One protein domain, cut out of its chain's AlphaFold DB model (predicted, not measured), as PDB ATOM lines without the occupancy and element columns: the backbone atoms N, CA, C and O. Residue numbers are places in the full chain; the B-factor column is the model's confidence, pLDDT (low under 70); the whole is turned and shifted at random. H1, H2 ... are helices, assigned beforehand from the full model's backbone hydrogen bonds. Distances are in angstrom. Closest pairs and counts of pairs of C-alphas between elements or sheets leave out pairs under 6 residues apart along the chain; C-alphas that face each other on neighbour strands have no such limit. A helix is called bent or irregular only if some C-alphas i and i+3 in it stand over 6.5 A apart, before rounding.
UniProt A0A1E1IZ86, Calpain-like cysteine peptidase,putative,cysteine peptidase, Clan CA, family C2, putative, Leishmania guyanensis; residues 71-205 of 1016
ATOM      1  N   ASP A  71      37.540  -5.017 -21.258       54.94
ATOM      2  CA  ASP A  71      37.637  -3.773 -22.053       54.94
ATOM      3  C   ASP A  71      37.652  -4.018 -23.575       54.94
ATOM      4  O   ASP A  71      37.392  -3.109 -24.356       54.94
ATOM      5  N   GLY A  72      37.971  -5.240 -24.016       58.78
ATOM      6  CA  GLY A  72      37.924  -5.624 -25.429       58.78
ATOM      7  C   GLY A  72      36.545  -6.048 -25.953       58.78
ATOM      8  O   GLY A  72      36.429  -6.263 -27.160       58.78
ATOM      9  N   LEU A  73      35.541  -6.217 -25.081       60.81
ATOM     10  CA  LEU A  73      34.197  -6.694 -25.446       60.81
ATOM     11  C   LEU A  73      33.164  -5.564 -25.556       60.81
ATOM     12  O   LEU A  73      32.186  -5.705 -26.284       60.81
ATOM     13  N   LEU A  74      33.369  -4.451 -24.848       63.56
ATOM     14  CA  LEU A  74      32.476  -3.298 -24.927       63.56
ATOM     15  C   LEU A  74      32.706  -2.524 -26.230       63.56
ATOM     16  O   LEU A  74      33.845  -2.232 -26.600       63.56
ATOM     17  N   ASP A  75      31.613  -2.146 -26.894       64.75
ATOM     18  CA  ASP A  75      31.652  -1.172 -27.985       64.75
ATOM     19  C   ASP A  75      32.282   0.143 -27.495       64.75
ATOM     20  O   ASP A  75      32.269   0.461 -26.306       64.75
ATOM     21  N   SER A  76      32.805   0.974 -28.403       73.88
ATOM     22  CA  SER A  76      33.397   2.274 -28.033       73.88
ATOM     23  C   SER A  76      32.410   3.240 -27.351       73.88
ATOM     24  O   SER A  76      32.820   4.284 -26.842       73.88
ATOM     25  N   VAL A  77      31.113   2.913 -27.356       78.75
ATOM     26  CA  VAL A  77      30.008   3.689 -26.786       78.75
ATOM     27  C   VAL A  77      29.002   2.732 -26.135       78.75
ATOM     28  O   VAL A  77      28.583   1.765 -26.763       78.75
ATOM     29  N   VAL A  78      28.558   3.036 -24.912       81.56
ATOM     30  CA  VAL A  78      27.495   2.317 -24.192       81.56
ATOM     31  C   VAL A  78      26.371   3.302 -23.878       81.56
ATOM     32  O   VAL A  78      26.599   4.328 -23.243       81.56
ATOM     33  N   ASP A  79      25.156   3.012 -24.351       79.75
ATOM     34  CA  ASP A  79      23.957   3.844 -24.126       79.75
ATOM     35  C   ASP A  79      24.153   5.340 -24.481       79.75
ATOM     36  O   ASP A  79      23.706   6.253 -23.781       79.75
ATOM     37  N   GLY A  80      24.882   5.589 -25.578       78.81
ATOM     38  CA  GLY A  80      25.213   6.929 -26.076       78.81
ATOM     39  C   GLY A  80      26.418   7.601 -25.405       78.81
ATOM     40  O   GLY A  80      26.847   8.646 -25.889       78.81
ATOM     41  N   VAL A  81      26.993   6.999 -24.356       86.12
ATOM     42  CA  VAL A  81      28.152   7.517 -23.612       86.12
ATOM     43  C   VAL A  81      29.435   6.780 -24.033       86.12
ATOM     44  O   VAL A  81      29.477   5.550 -23.966       86.12
ATOM     45  N   PRO A  82      30.503   7.478 -24.463       86.75
ATOM     46  CA  PRO A  82      31.804   6.862 -24.724       86.75
ATOM     47  C   PRO A  82      32.339   6.096 -23.507       86.75
ATOM     48  O   PRO A  82      32.368   6.633 -22.399       86.75
ATOM     49  N   THR A  83      32.821   4.865 -23.701       82.00
ATOM     50  CA  THR A  83      33.265   3.984 -22.596       82.00
ATOM     51  C   THR A  83      34.392   4.573 -21.749       82.00
ATOM     52  O   THR A  83      34.462   4.317 -20.549       82.00
ATOM     53  N   VAL A  84      35.221   5.438 -22.341       82.50
ATOM     54  CA  VAL A  84      36.288   6.186 -21.656       82.50
ATOM     55  C   VAL A  84      35.738   7.085 -20.537       82.50
ATOM     56  O   VAL A  84      36.404   7.269 -19.520       82.50
ATOM     57  N   LEU A  85      34.515   7.606 -20.682       83.94
ATOM     58  CA  LEU A  85      33.876   8.474 -19.684       83.94
ATOM     59  C   LEU A  85      33.242   7.699 -18.525       83.94
ATOM     60  O   LEU A  85      33.035   8.268 -17.457       83.94
ATOM     61  N   LEU A  86      32.974   6.403 -18.704       83.62
ATOM     62  CA  LEU A  86      32.340   5.560 -17.684       83.62
ATOM     63  C   LEU A  86      33.299   5.108 -16.583       83.62
ATOM     64  O   LEU A  86      32.848   4.530 -15.598       83.62
ATOM     65  N   LYS A  87      34.609   5.355 -16.753       82.19
ATOM     66  CA  LYS A  87      35.668   5.039 -15.781       82.19
ATOM     67  C   LYS A  87      35.519   3.644 -15.169       82.19
ATOM     68  O   LYS A  87      35.584   3.465 -13.957       82.19
ATOM     69  N   LEU A  88      35.321   2.643 -16.024       81.12
ATOM     70  CA  LEU A  88      35.016   1.267 -15.616       81.12
ATOM     71  C   LEU A  88      36.086   0.653 -14.696       81.12
ATOM     72  O   LEU A  88      35.776  -0.204 -13.876       81.12
ATOM     73  N   SER A  89      37.331   1.129 -14.790       75.69
ATOM     74  CA  SER A  89      38.446   0.736 -13.923       75.69
ATOM     75  C   SER A  89      38.355   1.263 -12.484       75.69
ATOM     76  O   SER A  89      39.067   0.765 -11.614       75.69
ATOM     77  N   GLU A  90      37.511   2.263 -12.222       79.19
ATOM     78  CA  GLU A  90      37.263   2.824 -10.887       79.19
ATOM     79  C   GLU A  90      36.040   2.176 -10.205       79.19
ATOM     80  O   GLU A  90      35.821   2.395  -9.013       79.19
ATOM     81  N   ASP A  91      35.245   1.367 -10.919       87.38
ATOM     82  CA  ASP A  91      34.066   0.702 -10.356       87.38
ATOM     83  C   ASP A  91      34.426  -0.648  -9.718       87.38
ATOM     84  O   ASP A  91      34.705  -1.634 -10.399       87.38
ATOM     85  N   ASP A  92      34.355  -0.716  -8.387       83.12
ATOM     86  CA  ASP A  92      34.696  -1.916  -7.610       83.12
ATOM     87  C   ASP A  92      33.909  -3.172  -8.024       83.12
ATOM     88  O   ASP A  92      34.403  -4.293  -7.879       83.12
ATOM     89  N   VAL A  93      32.662  -3.009  -8.484       85.62
ATOM     90  CA  VAL A  93      31.791  -4.128  -8.879       85.62
ATOM     91  C   VAL A  93      32.233  -4.673 -10.231       85.62
ATOM     92  O   VAL A  93      32.474  -5.875 -10.353       85.62
ATOM     93  N   PHE A  94      32.424  -3.786 -11.205       86.38
ATOM     94  CA  PHE A  94      32.920  -4.134 -12.530       86.38
ATOM     95  C   PHE A  94      34.330  -4.738 -12.471       86.38
ATOM     96  O   PHE A  94      34.585  -5.762 -13.101       86.38
ATOM     97  N   CYS A  95      35.231  -4.177 -11.658       82.44
ATOM     98  CA  CYS A  95      36.584  -4.706 -11.469       82.44
ATOM     99  C   CYS A  95      36.579  -6.128 -10.892       82.44
ATOM    100  O   CYS A  95      37.275  -6.996 -11.416       82.44
ATOM    101  N   LYS A  96      35.745  -6.412  -9.880       84.88
ATOM    102  CA  LYS A  96      35.606  -7.771  -9.320       84.88
ATOM    103  C   LYS A  96      35.068  -8.770 -10.342       84.88
ATOM    104  O   LYS A  96      35.571  -9.887 -10.423       84.88
ATOM    105  N   GLN A  97      34.076  -8.367 -11.135       85.50
ATOM    106  CA  GLN A  97      33.517  -9.212 -12.193       85.50
ATOM    107  C   GLN A  97      34.529  -9.450 -13.323       85.50
ATOM    108  O   GLN A  97      34.637 -10.570 -13.813       85.50
ATOM    109  N   ASN A  98      35.335  -8.442 -13.675       83.69
ATOM    110  CA  ASN A  98      36.413  -8.565 -14.660       83.69
ATOM    111  C   ASN A  98      37.532  -9.501 -14.176       83.69
ATOM    112  O   ASN A  98      38.067 -10.295 -14.948       83.69
ATOM    113  N   GLU A  99      37.889  -9.435 -12.891       82.88
ATOM    114  CA  GLU A  99      38.847 -10.359 -12.280       82.88
ATOM    115  C   GLU A  99      38.326 -11.801 -12.308       82.88
ATOM    116  O   GLU A  99      39.055 -12.709 -12.713       82.88
ATOM    117  N   GLU A 100      37.056 -12.012 -11.949       82.75
ATOM    118  CA  GLU A 100      36.412 -13.327 -12.025       82.75
ATOM    119  C   GLU A 100      36.347 -13.834 -13.473       82.75
ATOM    120  O   GLU A 100      36.732 -14.973 -13.745       82.75
ATOM    121  N   TYR A 101      35.972 -12.971 -14.422       81.94
ATOM    122  CA  TYR A 101      35.971 -13.257 -15.856       81.94
ATOM    123  C   TYR A 101      37.354 -13.702 -16.341       81.94
ATOM    124  O   TYR A 101      37.484 -14.743 -16.984       81.94
ATOM    125  N   LEU A 102      38.414 -12.980 -15.967       79.19
ATOM    126  CA  LEU A 102      39.792 -13.316 -16.325       79.19
ATOM    127  C   LEU A 102      40.263 -14.647 -15.721       79.19
ATOM    128  O   LEU A 102      41.047 -15.358 -16.354       79.19
ATOM    129  N   VAL A 103      39.811 -14.990 -14.512       80.50
ATOM    130  CA  VAL A 103      40.118 -16.276 -13.865       80.50
ATOM    131  C   VAL A 103      39.404 -17.424 -14.580       80.50
ATOM    132  O   VAL A 103      40.047 -18.420 -14.912       80.50
ATOM    133  N   VAL A 104      38.109 -17.270 -14.873       78.44
ATOM    134  CA  VAL A 104      37.289 -18.270 -15.581       78.44
ATOM    135  C   VAL A 104      37.801 -18.484 -17.011       78.44
ATOM    136  O   VAL A 104      37.925 -19.626 -17.452       78.44
ATOM    137  N   LEU A 105      38.196 -17.407 -17.697       75.00
ATOM    138  CA  LEU A 105      38.761 -17.443 -19.049       75.00
ATOM    139  C   LEU A 105      40.123 -18.157 -19.092       75.00
ATOM    140  O   LEU A 105      40.413 -18.887 -20.035       75.00
ATOM    141  N   LYS A 106      40.967 -17.978 -18.066       71.75
ATOM    142  CA  LYS A 106      42.266 -18.671 -17.952       71.75
ATOM    143  C   LYS A 106      42.132 -20.141 -17.553       71.75
ATOM    144  O   LYS A 106      43.043 -20.916 -17.832       71.75
ATOM    145  N   ALA A 107      41.041 -20.510 -16.887       70.06
ATOM    146  CA  ALA A 107      40.784 -21.870 -16.427       70.06
ATOM    147  C   ALA A 107      40.150 -22.784 -17.499       70.06
ATOM    148  O   ALA A 107      39.951 -23.963 -17.211       70.06
ATOM    149  N   ASP A 108      39.844 -22.267 -18.701       59.12
ATOM    150  CA  ASP A 108      39.125 -22.983 -19.777       59.12
ATOM    151  C   ASP A 108      37.781 -23.578 -19.283       59.12
ATOM    152  O   ASP A 108      37.381 -24.694 -19.621       59.12
ATOM    153  N   ALA A 109      37.098 -22.834 -18.403       63.28
ATOM    154  CA  ALA A 109      35.857 -23.247 -17.752       63.28
ATOM    155  C   ALA A 109      34.602 -22.983 -18.617       63.28
ATOM    156  O   ALA A 109      34.651 -22.277 -19.622       63.28
ATOM    157  N   GLU A 110      33.467 -23.580 -18.222       65.25
ATOM    158  CA  GLU A 110      32.198 -23.621 -18.970       65.25
ATOM    159  C   GLU A 110      31.786 -22.285 -19.618       65.25
ATOM    160  O   GLU A 110      31.528 -21.286 -18.942       65.25
ATOM    161  N   LEU A 111      31.586 -22.316 -20.944       71.00
ATOM    162  CA  LEU A 111      31.092 -21.212 -21.786       71.00
ATOM    163  C   LEU A 111      29.842 -20.500 -21.236       71.00
ATOM    164  O   LEU A 111      29.644 -19.317 -21.506       71.00
ATOM    165  N   LYS A 112      28.998 -21.199 -20.464       74.00
ATOM    166  CA  LYS A 112      27.817 -20.615 -19.810       74.00
ATOM    167  C   LYS A 112      28.193 -19.563 -18.763       74.00
ATOM    168  O   LYS A 112      27.599 -18.490 -18.755       74.00
ATOM    169  N   ARG A 113      29.195 -19.837 -17.921       77.94
ATOM    170  CA  ARG A 113      29.629 -18.910 -16.864       77.94
ATOM    171  C   ARG A 113      30.314 -17.678 -17.444       77.94
ATOM    172  O   ARG A 113      30.110 -16.582 -16.937       77.94
ATOM    173  N   ILE A 114      31.062 -17.858 -18.534       77.94
ATOM    174  CA  ILE A 114      31.668 -16.758 -19.293       77.94
ATOM    175  C   ILE A 114      30.569 -15.822 -19.809       77.94
ATOM    176  O   ILE A 114      30.591 -14.644 -19.482       77.94
ATOM    177  N   ARG A 115      29.549 -16.350 -20.500       77.31
ATOM    178  CA  ARG A 115      28.425 -15.537 -21.006       77.31
ATOM    179  C   ARG A 115      27.625 -14.848 -19.904       77.31
ATOM    180  O   ARG A 115      27.161 -13.732 -20.101       77.31
ATOM    181  N   GLN A 116      27.452 -15.508 -18.758       81.69
ATOM    182  CA  GLN A 116      26.788 -14.903 -17.607       81.69
ATOM    183  C   GLN A 116      27.574 -13.690 -17.092       81.69
ATOM    184  O   GLN A 116      26.996 -12.621 -16.939       81.69
ATOM    185  N   LEU A 117      28.884 -13.844 -16.869       80.12
ATOM    186  CA  LEU A 117      29.743 -12.743 -16.429       80.12
ATOM    187  C   LEU A 117      29.791 -11.622 -17.475       80.12
ATOM    188  O   LEU A 117      29.759 -10.454 -17.104       80.12
ATOM    189  N   GLU A 118      29.781 -11.956 -18.770       81.19
ATOM    190  CA  GLU A 118      29.717 -10.950 -19.833       81.19
ATOM    191  C   GLU A 118      28.417 -10.135 -19.795       81.19
ATOM    192  O   GLU A 118      28.460  -8.912 -19.934       81.19
ATOM    193  N   GLY A 119      27.277 -10.788 -19.548       80.19
ATOM    194  CA  GLY A 119      25.989 -10.117 -19.367       80.19
ATOM    195  C   GLY A 119      25.959  -9.224 -18.125       80.19
ATOM    196  O   GLY A 119      25.610  -8.053 -18.222       80.19
ATOM    197  N   GLU A 120      26.409  -9.735 -16.976       83.56
ATOM    198  CA  GLU A 120      26.429  -8.974 -15.718       83.56
ATOM    199  C   GLU A 120      27.332  -7.728 -15.801       83.56
ATOM    200  O   GLU A 120      27.000  -6.673 -15.254       83.56
ATOM    201  N   MET A 121      28.459  -7.831 -16.511       82.12
ATOM    202  CA  MET A 121      29.371  -6.709 -16.736       82.12
ATOM    203  C   MET A 121      28.813  -5.689 -17.740       82.12
ATOM    204  O   MET A 121      28.990  -4.484 -17.544       82.12
ATOM    205  N   LEU A 122      28.103  -6.137 -18.784       83.94
ATOM    206  CA  LEU A 122      27.415  -5.251 -19.729       83.94
ATOM    207  C   LEU A 122      26.274  -4.484 -19.043       83.94
ATOM    208  O   LEU A 122      26.165  -3.267 -19.195       83.94
ATOM    209  N   ASP A 123      25.483  -5.168 -18.217       83.69
ATOM    210  CA  ASP A 123      24.430  -4.549 -17.410       83.69
ATOM    211  C   ASP A 123      25.015  -3.495 -16.462       83.69
ATOM    212  O   ASP A 123      24.486  -2.383 -16.348       83.69
ATOM    213  N   ARG A 124      26.163  -3.790 -15.830       87.69
ATOM    214  CA  ARG A 124      26.868  -2.823 -14.980       87.69
ATOM    215  C   ARG A 124      27.329  -1.596 -15.771       87.69
ATOM    216  O   ARG A 124      27.159  -0.477 -15.280       87.69
ATOM    217  N   ALA A 125      27.841  -1.776 -16.989       84.62
ATOM    218  CA  ALA A 125      28.235  -0.672 -17.866       84.62
ATOM    219  C   ALA A 125      27.035   0.211 -18.270       84.62
ATOM    220  O   ALA A 125      27.141   1.438 -18.228       84.62
ATOM    221  N   HIS A 126      25.872  -0.379 -18.573       84.50
ATOM    222  CA  HIS A 126      24.642   0.379 -18.846       84.50
ATOM    223  C   HIS A 126      24.155   1.180 -17.630       84.50
ATOM    224  O   HIS A 126      23.720   2.324 -17.778       84.50
ATOM    225  N   VAL A 127      24.261   0.624 -16.418       87.62
ATOM    226  CA  VAL A 127      23.924   1.346 -15.179       87.62
ATOM    227  C   VAL A 127      24.842   2.554 -14.973       87.62
ATOM    228  O   VAL A 127      24.358   3.633 -14.627       87.62
ATOM    229  N   LEU A 128      26.147   2.402 -15.218       86.19
ATOM    230  CA  LEU A 128      27.107   3.508 -15.125       86.19
ATOM    231  C   LEU A 128      26.836   4.588 -16.182       86.19
ATOM    232  O   LEU A 128      26.883   5.773 -15.859       86.19
ATOM    233  N   ALA A 129      26.466   4.198 -17.407       86.44
ATOM    234  CA  ALA A 129      26.114   5.138 -18.471       86.44
ATOM    235  C   ALA A 129      24.861   5.964 -18.154       86.44
ATOM    236  O   ALA A 129      24.859   7.177 -18.366       86.44
ATOM    237  N   ARG A 130      23.817   5.349 -17.586       84.31
ATOM    238  CA  ARG A 130      22.623   6.083 -17.127       84.31
ATOM    239  C   ARG A 130      22.961   7.074 -16.023       84.31
ATOM    240  O   ARG A 130      22.587   8.236 -16.113       84.31
ATOM    241  N   ARG A 131      23.748   6.640 -15.036       84.75
ATOM    242  CA  ARG A 131      24.164   7.497 -13.922       84.75
ATOM    243  C   ARG A 131      24.965   8.712 -14.399       84.75
ATOM    244  O   ARG A 131      24.719   9.820 -13.939       84.75
ATOM    245  N   PHE A 132      25.865   8.507 -15.363       87.12
ATOM    246  CA  PHE A 132      26.622   9.585 -15.996       87.12
ATOM    247  C   PHE A 132      25.706  10.583 -16.725       87.12
ATOM    248  O   PHE A 132      25.845  11.794 -16.546       87.12
ATOM    249  N   LYS A 133      24.728  10.092 -17.501       87.94
ATOM    250  CA  LYS A 133      23.731  10.944 -18.175       87.94
ATOM    251  C   LYS A 133      22.924  11.774 -17.181       87.94
ATOM    252  O   LYS A 133      22.790  12.979 -17.373       87.94
ATOM    253  N   ASP A 134      22.448  11.162 -16.102       82.69
ATOM    254  CA  ASP A 134      21.652  11.850 -15.081       82.69
ATOM    255  C   ASP A 134      22.442  12.971 -14.386       82.69
ATOM    256  O   ASP A 134      21.911  14.063 -14.168       82.69
ATOM    257  N   GLU A 135      23.725  12.742 -14.091       84.25
ATOM    258  CA  GLU A 135      24.611  13.752 -13.501       84.25
ATOM    259  C   GLU A 135      24.799  14.961 -14.431       84.25
ATOM    260  O   GLU A 135      24.636  16.111 -14.000       84.25
ATOM    261  N   ILE A 136      25.069  14.723 -15.719       83.88
ATOM    262  CA  ILE A 136      25.232  15.804 -16.701       83.88
ATOM    263  C   ILE A 136      23.905  16.529 -16.945       83.88
ATOM    264  O   ILE A 136      23.872  17.761 -16.933       83.88
ATOM    265  N   ARG A 137      22.789  15.809 -17.095       88.38
ATOM    266  CA  ARG A 137      21.455  16.407 -17.271       88.38
ATOM    267  C   ARG A 137      21.055  17.259 -16.076       88.38
ATOM    268  O   ARG A 137      20.559  18.367 -16.268       88.38
ATOM    269  N   SER A 138      21.331  16.799 -14.856       82.88
ATOM    270  CA  SER A 138      21.098  17.579 -13.639       82.88
ATOM    271  C   SER A 138      21.905  18.885 -13.640       82.88
ATOM    272  O   SER A 138      21.355  19.952 -13.360       82.88
ATOM    273  N   ALA A 139      23.178  18.839 -14.049       82.25
ATOM    274  CA  ALA A 139      24.040  20.021 -14.133       82.25
ATOM    275  C   ALA A 139      23.655  20.991 -15.272       82.25
ATOM    276  O   ALA A 139      23.768  22.216 -15.134       82.25
ATOM    277  N   VAL A 140      23.203  20.459 -16.410       81.94
ATOM    278  CA  VAL A 140      22.818  21.242 -17.590       81.94
ATOM    279  C   VAL A 140      21.430  21.850 -17.398       81.94
ATOM    280  O   VAL A 140      21.293  23.063 -17.517       81.94
ATOM    281  N   VAL A 141      20.416  21.059 -17.054       81.56
ATOM    282  CA  VAL A 141      19.008  21.491 -17.011       81.56
ATOM    283  C   VAL A 141      18.636  22.163 -15.676       81.56
ATOM    284  O   VAL A 141      17.810  23.081 -15.657       81.56
ATOM    285  N   GLY A 142      19.278  21.782 -14.565       78.06
ATOM    286  CA  GLY A 142      19.102  22.419 -13.254       78.06
ATOM    287  C   GLY A 142      17.670  22.334 -12.705       78.06
ATOM    288  O   GLY A 142      16.991  21.320 -12.857       78.06
ATOM    289  N   GLU A 143      17.181  23.418 -12.084       66.12
ATOM    290  CA  GLU A 143      15.841  23.486 -11.461       66.12
ATOM    291  C   GLU A 143      14.681  23.200 -12.436       66.12
ATOM    292  O   GLU A 143      13.589  22.827 -12.006       66.12
ATOM    293  N   LYS A 144      14.907  23.328 -13.753       64.31
ATOM    294  CA  LYS A 144      13.894  23.033 -14.777       64.31
ATOM    295  C   LYS A 144      13.609  21.539 -14.941       64.31
ATOM    296  O   LYS A 144      12.555  21.216 -15.477       64.31
ATOM    297  N   MET A 145      14.459  20.642 -14.427       66.69
ATOM    298  CA  MET A 145      14.174  19.197 -14.423       66.69
ATOM    299  C   MET A 145      12.868  18.875 -13.688       66.69
ATOM    300  O   MET A 145      12.131  17.992 -14.107       66.69
ATOM    301  N   ALA A 146      12.536  19.640 -12.642       60.16
ATOM    302  CA  ALA A 146      11.293  19.477 -11.887       60.16
ATOM    303  C   ALA A 146      10.045  20.032 -12.607       60.16
ATOM    304  O   ALA A 146       8.930  19.842 -12.130       60.16
ATOM    305  N   LEU A 147      10.218  20.761 -13.718       59.84
ATOM    306  CA  LEU A 147       9.123  21.336 -14.510       59.84
ATOM    307  C   LEU A 147       8.709  20.443 -15.691       59.84
ATOM    308  O   LEU A 147       7.653  20.681 -16.283       59.84
ATOM    309  N   LEU A 148       9.523  19.435 -16.011       65.88
ATOM    310  CA  LEU A 148       9.222  18.390 -16.985       65.88
ATOM    311  C   LEU A 148       8.207  17.402 -16.375       65.88
ATOM    312  O   LEU A 148       8.247  17.127 -15.175       65.88
ATOM    313  N   ALA A 149       7.248  16.928 -17.171       54.25
ATOM    314  CA  ALA A 149       6.073  16.191 -16.702       54.25
ATOM    315  C   ALA A 149       6.398  14.788 -16.150       54.25
ATOM    316  O   ALA A 149       5.639  14.293 -15.318       54.25
ATOM    317  N   GLU A 150       7.526  14.188 -16.543       58.00
ATOM    318  CA  GLU A 150       7.996  12.868 -16.080       58.00
ATOM    319  C   GLU A 150       9.394  12.919 -15.421       58.00
ATOM    320  O   GLU A 150      10.154  11.953 -15.462       58.00
ATOM    321  N   GLY A 151       9.782  14.053 -14.826       59.00
ATOM    322  CA  GLY A 151      11.061  14.168 -14.104       59.00
ATOM    323  C   GLY A 151      12.312  14.039 -14.987       59.00
ATOM    324  O   GLY A 151      13.392  13.759 -14.469       59.00
ATOM    325  N   GLY A 152      12.175  14.251 -16.303       63.72
ATOM    326  CA  GLY A 152      13.275  14.222 -17.271       63.72
ATOM    327  C   GLY A 152      13.220  13.080 -18.287       63.72
ATOM    328  O   GLY A 152      14.014  13.100 -19.224       63.72
ATOM    329  N   ALA A 153      12.284  12.129 -18.167       69.50
ATOM    330  CA  ALA A 153      12.141  11.029 -19.130       69.50
ATOM    331  C   ALA A 153      11.773  11.504 -20.553       69.50
ATOM    332  O   ALA A 153      12.059  10.815 -21.533       69.50
ATOM    333  N   GLU A 154      11.193  12.703 -20.710       74.06
ATOM    334  CA  GLU A 154      10.929  13.277 -22.035       74.06
ATOM    335  C   GLU A 154      12.210  13.649 -22.793       74.06
ATOM    336  O   GLU A 154      12.192  13.712 -24.020       74.06
ATOM    337  N   LEU A 155      13.328  13.854 -22.085       80.38
ATOM    338  CA  LEU A 155      14.619  14.167 -22.699       80.38
ATOM    339  C   LEU A 155      15.175  12.975 -23.484       80.38
ATOM    340  O   LEU A 155      15.799  13.180 -24.519       80.38
ATOM    341  N   ASP A 156      14.899  11.741 -23.043       77.88
ATOM    342  CA  ASP A 156      15.284  10.518 -23.763       77.88
ATOM    343  C   ASP A 156      14.449  10.289 -25.030       77.88
ATOM    344  O   ASP A 156      14.896   9.615 -25.959       77.88
ATOM    345  N   ARG A 157      13.238  10.858 -25.082       76.69
ATOM    346  CA  ARG A 157      12.338  10.783 -26.244       76.69
ATOM    347  C   ARG A 157      12.591  11.913 -27.248       76.69
ATOM    348  O   ARG A 157      12.142  11.819 -28.389       76.69
ATOM    349  N   ASP A 158      13.295  12.975 -26.845       83.44
ATOM    350  CA  ASP A 158      13.626  14.102 -27.714       83.44
ATOM    351  C   ASP A 158      14.923  13.848 -28.495       83.44
ATOM    352  O   ASP A 158      16.034  14.033 -27.998       83.44
ATOM    353  N   GLU A 159      14.781  13.479 -29.770       81.44
ATOM    354  CA  GLU A 159      15.908  13.174 -30.666       81.44
ATOM    355  C   GLU A 159      16.933  14.319 -30.761       81.44
ATOM    356  O   GLU A 159      18.128  14.074 -30.931       81.44
ATOM    357  N   THR A 160      16.482  15.574 -30.628       81.44
ATOM    358  CA  THR A 160      17.360  16.755 -30.704       81.44
ATOM    359  C   THR A 160      18.212  16.886 -29.444       81.44
ATOM    360  O   THR A 160      19.420  17.106 -29.538       81.44
ATOM    361  N   PHE A 161      17.609  16.707 -28.266       88.31
ATOM    362  CA  PHE A 161      18.315  16.701 -26.991       88.31
ATOM    363  C   PHE A 161      19.335  15.558 -26.923       88.31
ATOM    364  O   PHE A 161      20.499  15.804 -26.614       88.31
ATOM    365  N   VAL A 162      18.947  14.337 -27.315       86.75
ATOM    366  CA  VAL A 162      19.844  13.164 -27.339       86.75
ATOM    367  C   VAL A 162      21.015  13.353 -28.314       86.75
ATOM    368  O   VAL A 162      22.140  12.943 -28.022       86.75
ATOM    369  N   ALA A 163      20.794  13.997 -29.466       82.75
ATOM    370  CA  ALA A 163      21.865  14.286 -30.422       82.75
ATOM    371  C   ALA A 163      22.880  15.305 -29.874       82.75
ATOM    372  O   ALA A 163      24.088  15.072 -29.950       82.75
ATOM    373  N   LEU A 164      22.399  16.401 -29.277       87.69
ATOM    374  CA  LEU A 164      23.247  17.417 -28.643       87.69
ATOM    375  C   LEU A 164      24.019  16.849 -27.441       87.69
ATOM    376  O   LEU A 164      25.188  17.174 -27.239       87.69
ATOM    377  N   GLU A 165      23.380  15.973 -26.670       91.00
ATOM    378  CA  GLU A 165      23.977  15.264 -25.542       91.00
ATOM    379  C   GLU A 165      25.102  14.325 -26.007       91.00
ATOM    380  O   GLU A 165      26.200  14.338 -25.450       91.00
ATOM    381  N   ARG A 166      24.886  13.585 -27.101       87.62
ATOM    382  CA  ARG A 166      25.923  12.742 -27.709       87.62
ATOM    383  C   ARG A 166      27.115  13.562 -28.208       87.62
ATOM    384  O   ARG A 166      28.259  13.145 -28.031       87.62
ATOM    385  N   GLU A 167      26.876  14.714 -28.834       86.38
ATOM    386  CA  GLU A 167      27.959  15.611 -29.254       86.38
ATOM    387  C   GLU A 167      28.742  16.169 -28.066       86.38
ATOM    388  O   GLU A 167      29.971  16.251 -28.136       86.38
ATOM    389  N   LEU A 168      28.050  16.498 -26.970       87.69
ATOM    390  CA  LEU A 168      28.690  16.921 -25.732       87.69
ATOM    391  C   LEU A 168      29.604  15.810 -25.203       87.69
ATOM    392  O   LEU A 168      30.788  16.067 -25.010       87.69
ATOM    393  N   PHE A 169      29.110  14.577 -25.062       89.50
ATOM    394  CA  PHE A 169      29.904  13.455 -24.547       89.50
ATOM    395  C   PHE A 169      31.099  13.108 -25.433       89.50
ATOM    396  O   PHE A 169      32.193  12.867 -24.930       89.50
ATOM    397  N   ASN A 170      30.937  13.140 -26.756       84.69
ATOM    398  CA  ASN A 170      32.062  12.936 -27.672       84.69
ATOM    399  C   ASN A 170      33.143  14.012 -27.493       84.69
ATOM    400  O   ASN A 170      34.331  13.703 -27.565       84.69
ATOM    401  N   LEU A 171      32.733  15.255 -27.225       83.94
ATOM    402  CA  LEU A 171      33.646  16.362 -26.956       83.94
ATOM    403  C   LEU A 171      34.300  16.257 -25.569       83.94
ATOM    404  O   LEU A 171      35.449  16.659 -25.426       83.94
ATOM    405  N   GLU A 172      33.617  15.696 -24.564       81.00
ATOM    406  CA  GLU A 172      34.219  15.412 -23.251       81.00
ATOM    407  C   GLU A 172      35.213  14.246 -23.295       81.00
ATOM    408  O   GLU A 172      36.177  14.240 -22.535       81.00
ATOM    409  N   ALA A 173      34.993  13.274 -24.186       80.50
ATOM    410  CA  ALA A 173      35.888  12.137 -24.388       80.50
ATOM    411  C   ALA A 173      37.150  12.510 -25.189       80.50
ATOM    412  O   ALA A 173      38.188  11.862 -25.045       80.50
ATOM    413  N   SER A 174      37.078  13.543 -26.033       74.62
ATOM    414  CA  SER A 174      38.246  14.117 -26.700       74.62
ATOM    415  C   SER A 174      38.950  15.114 -25.776       74.62
ATOM    416  O   SER A 174      38.350  16.104 -25.372       74.62
ATOM    417  N   ASP A 175      40.230  14.896 -25.476       58.34
ATOM    418  CA  ASP A 175      41.072  15.746 -24.607       58.34
ATOM    419  C   ASP A 175      41.457  17.097 -25.279       58.34
ATOM    420  O   ASP A 175      42.610  17.543 -25.278       58.34
ATOM    421  N   ASP A 176      40.488  17.746 -25.931       64.12
ATOM    422  CA  ASP A 176      40.673  18.906 -26.799       64.12
ATOM    423  C   ASP A 176      40.626  20.207 -25.981       64.12
ATOM    424  O   ASP A 176      39.566  20.747 -25.645       64.12
ATOM    425  N   ARG A 177      41.810  20.714 -25.613       55.66
ATOM    426  CA  ARG A 177      41.980  21.867 -24.704       55.66
ATOM    427  C   ARG A 177      41.406  23.190 -25.240       55.66
ATOM    428  O   ARG A 177      41.236  24.114 -24.450       55.66
ATOM    429  N   ASP A 178      41.074  23.269 -26.532       57.31
ATOM    430  CA  ASP A 178      40.514  24.460 -27.200       57.31
ATOM    431  C   ASP A 178      38.974  24.417 -27.363       57.31
ATOM    432  O   ASP A 178      38.352  25.360 -27.857       57.31
ATOM    433  N   GLY A 179      38.313  23.345 -26.906       60.19
ATOM    434  CA  GLY A 179      36.874  23.107 -27.103       60.19
ATOM    435  C   GLY A 179      35.916  23.896 -26.196       60.19
ATOM    436  O   GLY A 179      34.700  23.712 -26.288       60.19
ATOM    437  N   GLY A 180      36.416  24.778 -25.321       69.88
ATOM    438  CA  GLY A 180      35.618  25.441 -24.275       69.88
ATOM    439  C   GLY A 180      34.402  26.220 -24.798       69.88
ATOM    440  O   GLY A 180      33.307  26.096 -24.249       69.88
ATOM    441  N   CYS A 181      34.557  26.954 -25.906       73.56
ATOM    442  CA  CYS A 181      33.456  27.702 -26.525       73.56
ATOM    443  C   CYS A 181      32.391  26.785 -27.151       73.56
ATOM    444  O   CYS A 181      31.201  27.079 -27.050       73.56
ATOM    445  N   ARG A 182      32.794  25.657 -27.760       78.94
ATOM    446  CA  ARG A 182      31.856  24.654 -28.305       78.94
ATOM    447  C   ARG A 182      31.075  23.964 -27.193       78.94
ATOM    448  O   ARG A 182      29.868  23.801 -27.327       78.94
ATOM    449  N   ARG A 183      31.740  23.624 -26.084       82.69
ATOM    450  CA  ARG A 183      31.088  23.036 -24.905       82.69
ATOM    451  C   ARG A 183      30.011  23.965 -24.345       82.69
ATOM    452  O   ARG A 183      28.894  23.522 -24.118       82.69
ATOM    453  N   ALA A 184      30.324  25.253 -24.181       81.75
ATOM    454  CA  ALA A 184      29.364  26.242 -23.692       81.75
ATOM    455  C   ALA A 184      28.151  26.389 -24.629       81.75
ATOM    456  O   ALA A 184      27.017  26.347 -24.163       81.75
ATOM    457  N   ALA A 185      28.377  26.460 -25.946       82.56
ATOM    458  CA  ALA A 185      27.298  26.555 -26.931       82.56
ATOM    459  C   ALA A 185      26.383  25.313 -26.946       82.56
ATOM    460  O   ALA A 185      25.165  25.447 -27.082       82.56
ATOM    461  N   LEU A 186      26.951  24.112 -26.781       86.88
ATOM    462  CA  LEU A 186      26.185  22.866 -26.677       86.88
ATOM    463  C   LEU A 186      25.359  22.818 -25.386       86.88
ATOM    464  O   LEU A 186      24.175  22.494 -25.435       86.88
ATOM    465  N   VAL A 187      25.947  23.204 -24.249       88.19
ATOM    466  CA  VAL A 187      25.242  23.284 -22.957       88.19
ATOM    467  C   VAL A 187      24.096  24.298 -23.006       88.19
ATOM    468  O   VAL A 187      23.011  24.012 -22.503       88.19
ATOM    469  N   ASP A 188      24.292  25.453 -23.643       85.38
ATOM    470  CA  ASP A 188      23.233  26.454 -23.811       85.38
ATOM    471  C   ASP A 188      22.116  25.956 -24.741       85.38
ATOM    472  O   ASP A 188      20.937  26.163 -24.450       85.38
ATOM    473  N   SER A 189      22.466  25.223 -25.802       88.00
ATOM    474  CA  SER A 189      21.492  24.609 -26.717       88.00
ATOM    475  C   SER A 189      20.676  23.509 -26.028       88.00
ATOM    476  O   SER A 189      19.456  23.456 -26.182       88.00
ATOM    477  N   LEU A 190      21.322  22.680 -25.199       88.31
ATOM    478  CA  LEU A 190      20.654  21.678 -24.362       88.31
ATOM    479  C   LEU A 190      19.714  22.338 -23.341       88.31
ATOM    480  O   LEU A 190      18.564  21.926 -23.200       88.31
ATOM    481  N   ARG A 191      20.160  23.410 -22.672       86.94
ATOM    482  CA  ARG A 191      19.325  24.203 -21.748       86.94
ATOM    483  C   ARG A 191      18.117  24.817 -22.435       86.94
ATOM    484  O   ARG A 191      17.025  24.815 -21.864       86.94
ATOM    485  N   GLN A 192      18.307  25.359 -23.633       84.38
ATOM    486  CA  GLN A 192      17.224  25.932 -24.417       84.38
ATOM    487  C   GLN A 192      16.217  24.850 -24.807       84.38
ATOM    488  O   GLN A 192      15.028  25.025 -24.551       84.38
ATOM    489  N   ARG A 193      16.683  23.705 -25.320       85.19
ATOM    490  CA  ARG A 193      15.804  22.601 -25.714       85.19
ATOM    491  C   ARG A 193      15.017  22.036 -24.530       85.19
ATOM    492  O   ARG A 193      13.806  21.869 -24.631       85.19
ATOM    493  N   ALA A 194      15.663  21.842 -23.380       82.06
ATOM    494  CA  ALA A 194      14.972  21.443 -22.154       82.06
ATOM    495  C   ALA A 194      13.957  22.500 -21.679       82.06
ATOM    496  O   ALA A 194      12.905  22.158 -21.147       82.06
ATOM    497  N   SER A 195      14.234  23.792 -21.895       78.31
ATOM    498  CA  SER A 195      13.279  24.862 -21.600       78.31
ATOM    499  C   SER A 195      12.073  24.854 -22.535       78.31
ATOM    500  O   SER A 195      10.974  25.123 -22.074       78.31
ATOM    501  N   GLU A 196      12.263  24.564 -23.821       74.75
ATOM    502  CA  GLU A 196      11.174  24.435 -24.798       74.75
ATOM    503  C   GLU A 196      10.277  23.237 -24.469       74.75
ATOM    504  O   GLU A 196       9.057  23.344 -24.545       74.75
ATOM    505  N   LEU A 197      10.871  22.121 -24.034       71.94
ATOM    506  CA  LEU A 197      10.127  20.949 -23.566       71.94
ATOM    507  C   LEU A 197       9.356  21.233 -22.266       71.94
ATOM    508  O   LEU A 197       8.254  20.724 -22.080       71.94
ATOM    509  N   ALA A 198       9.894  22.090 -21.393       66.50
ATOM    510  CA  ALA A 198       9.199  22.551 -20.192       66.50
ATOM    511  C   ALA A 198       8.106  23.608 -20.485       66.50
ATOM    512  O   ALA A 198       7.155  23.741 -19.712       66.50
ATOM    513  N   GLU A 199       8.214  24.352 -21.591       57.41
ATOM    514  CA  GLU A 199       7.268  25.385 -22.030       57.41
ATOM    515  C   GLU A 199       6.383  24.890 -23.186       57.41
ATOM    516  O   GLU A 199       6.425  25.414 -24.296       57.41
ATOM    517  N   ILE A 200       5.518  23.903 -22.936       46.31
ATOM    518  CA  ILE A 200       4.465  23.548 -23.902       46.31
ATOM    519  C   ILE A 200       3.450  24.714 -23.986       46.31
ATOM    520  O   ILE A 200       2.791  25.018 -22.983       46.31
ATOM    521  N   PRO A 201       3.263  25.370 -25.151       37.19
ATOM    522  CA  PRO A 201       2.300  26.458 -25.305       37.19
ATOM    523  C   PRO A 201       0.861  25.924 -25.321       37.19
ATOM    524  O   PRO A 201       0.477  25.128 -26.178       37.19
ATOM    525  N   LEU A 202       0.040  26.404 -24.384       36.91
ATOM    526  CA  LEU A 202      -1.392  26.112 -24.275       36.91
ATOM    527  C   LEU A 202      -2.196  26.781 -25.406       36.91
ATOM    528  O   LEU A 202      -2.564  27.955 -25.327       36.91
ATOM    529  N   HIS A 203      -2.553  26.005 -26.426       32.47
ATOM    530  CA  HIS A 203      -3.699  26.304 -27.283       32.47
ATOM    531  C   HIS A 203      -4.487  25.026 -27.567       32.47
ATOM    532  O   HIS A 203      -4.008  24.134 -28.258       32.47
ATOM    533  N   GLY A 204      -5.711  24.953 -27.038       44.22
ATOM    534  CA  GLY A 204      -6.694  23.958 -27.452       44.22
ATOM    535  C   GLY A 204      -7.404  23.278 -26.297       44.22
ATOM    536  O   GLY A 204      -8.511  23.674 -25.956       44.22
ATOM    537  N   VAL A 205      -6.810  22.236 -25.724       48.62
ATOM    538  CA  VAL A 205      -7.477  21.345 -24.765       48.62
ATOM    539  C   VAL A 205      -6.405  20.725 -23.872       48.62
ATOM    540  O   VAL A 205      -5.422  20.196 -24.389       48.62
TER     541      VAL A 205
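Overview. This is residues 71 to 205 of the 1016 residues of the protein "Calpain-like cysteine peptidase,putative,cysteine peptidase, Clan CA, family C2, putative" of Leishmania guyanensis (UniProt A0A1E1IZ86). One long helix, H3, makes a spine; H2 folds back beside its first part as one helical hairpin, and a second helical hairpin, H5 and H6, sits at its other end, with H6 crossing H3 about perpendicular to it near a kink. The short helix H1 packs on H3 and the end of H5, and the turn at residues 106 to 112 sticks out. The printed part has 135 residues with six named helices, in the order H1 H2 H3 H4 H5 H6, and no named strand; the class is all helix. The whole is loose, with a radius of gyration of the C-alphas of 18.8 A, and spans 65 by 43 by 21 A, only just flat.

Arrangement. H3, residues 111 to 147, has a kink of 100 degrees near residue 141 and is irregular: C-alphas 140 and 143 are 9.6 A apart. With residues 113 to 125 alone it touches H2, residues 92 to 106, at a shallow tilt of 20 degrees, opposite ways; the closest C-alphas, of Phe 94 and Met 121, are 6.1 A apart. With residues 125 to 132 alone it touches H1, residues 83 to 86, the closest C-alphas being those of Leu 86 and Leu 128 at 6.2 A. With residues 140 to 147 alone it touches H6, residues 180 to 198, about perpendicular at 79 degrees; the C-alphas of Val 141 and Arg 191, the closest, are 5.5 A apart. H5, residues 159 to 173, touches H6 in a hairpin, at a shallow tilt of 26 degrees, opposite ways, closest at the C-alphas of Phe 161 and Leu 190, 6.1 A. H3 and H5 are near each other. H4, residues 153 to 157, touches H5 only at the corner, and only just, with 3 pairs of C-alphas within 8 A; the closest are those of Leu 155 and Phe 161, 6.2 A. H2 is apart from H4, H5 and H6. Every O i to N i+4 pair is within hydrogen-bond range in H2, H5 and H6; in H3 28 of 33 are, in H4 0 of 1 with 2 of 2 O i to N i+3 pairs, and H1 is too short for such a pair.

Along the chain. H3 is 48.4 A long from C-alpha 111 at (31.092, -21.212, -21.786) to C-alpha 147 at (9.123, 21.336, -14.510). H6 measures 26.9 A and ends with C-alpha 198 at (9.199, 22.551, -20.192). H2 measures 21.1 A and H5 21.0 A; H4 and H1 are short.

Size, cuts and confidence. The C-alphas farthest apart, of Ala 107 and Gly 204, are 66.9 A apart. The printed part has no cut, and no link between named helices is long. Residues 71 to 82 hold no named element; there residues 77 to 78 pair antiparallel with residues 81 to 82. The mean pLDDT of the printed part is 76.3, and 33 residues are under 70, among them residues 143 to 153 and 198 to 205.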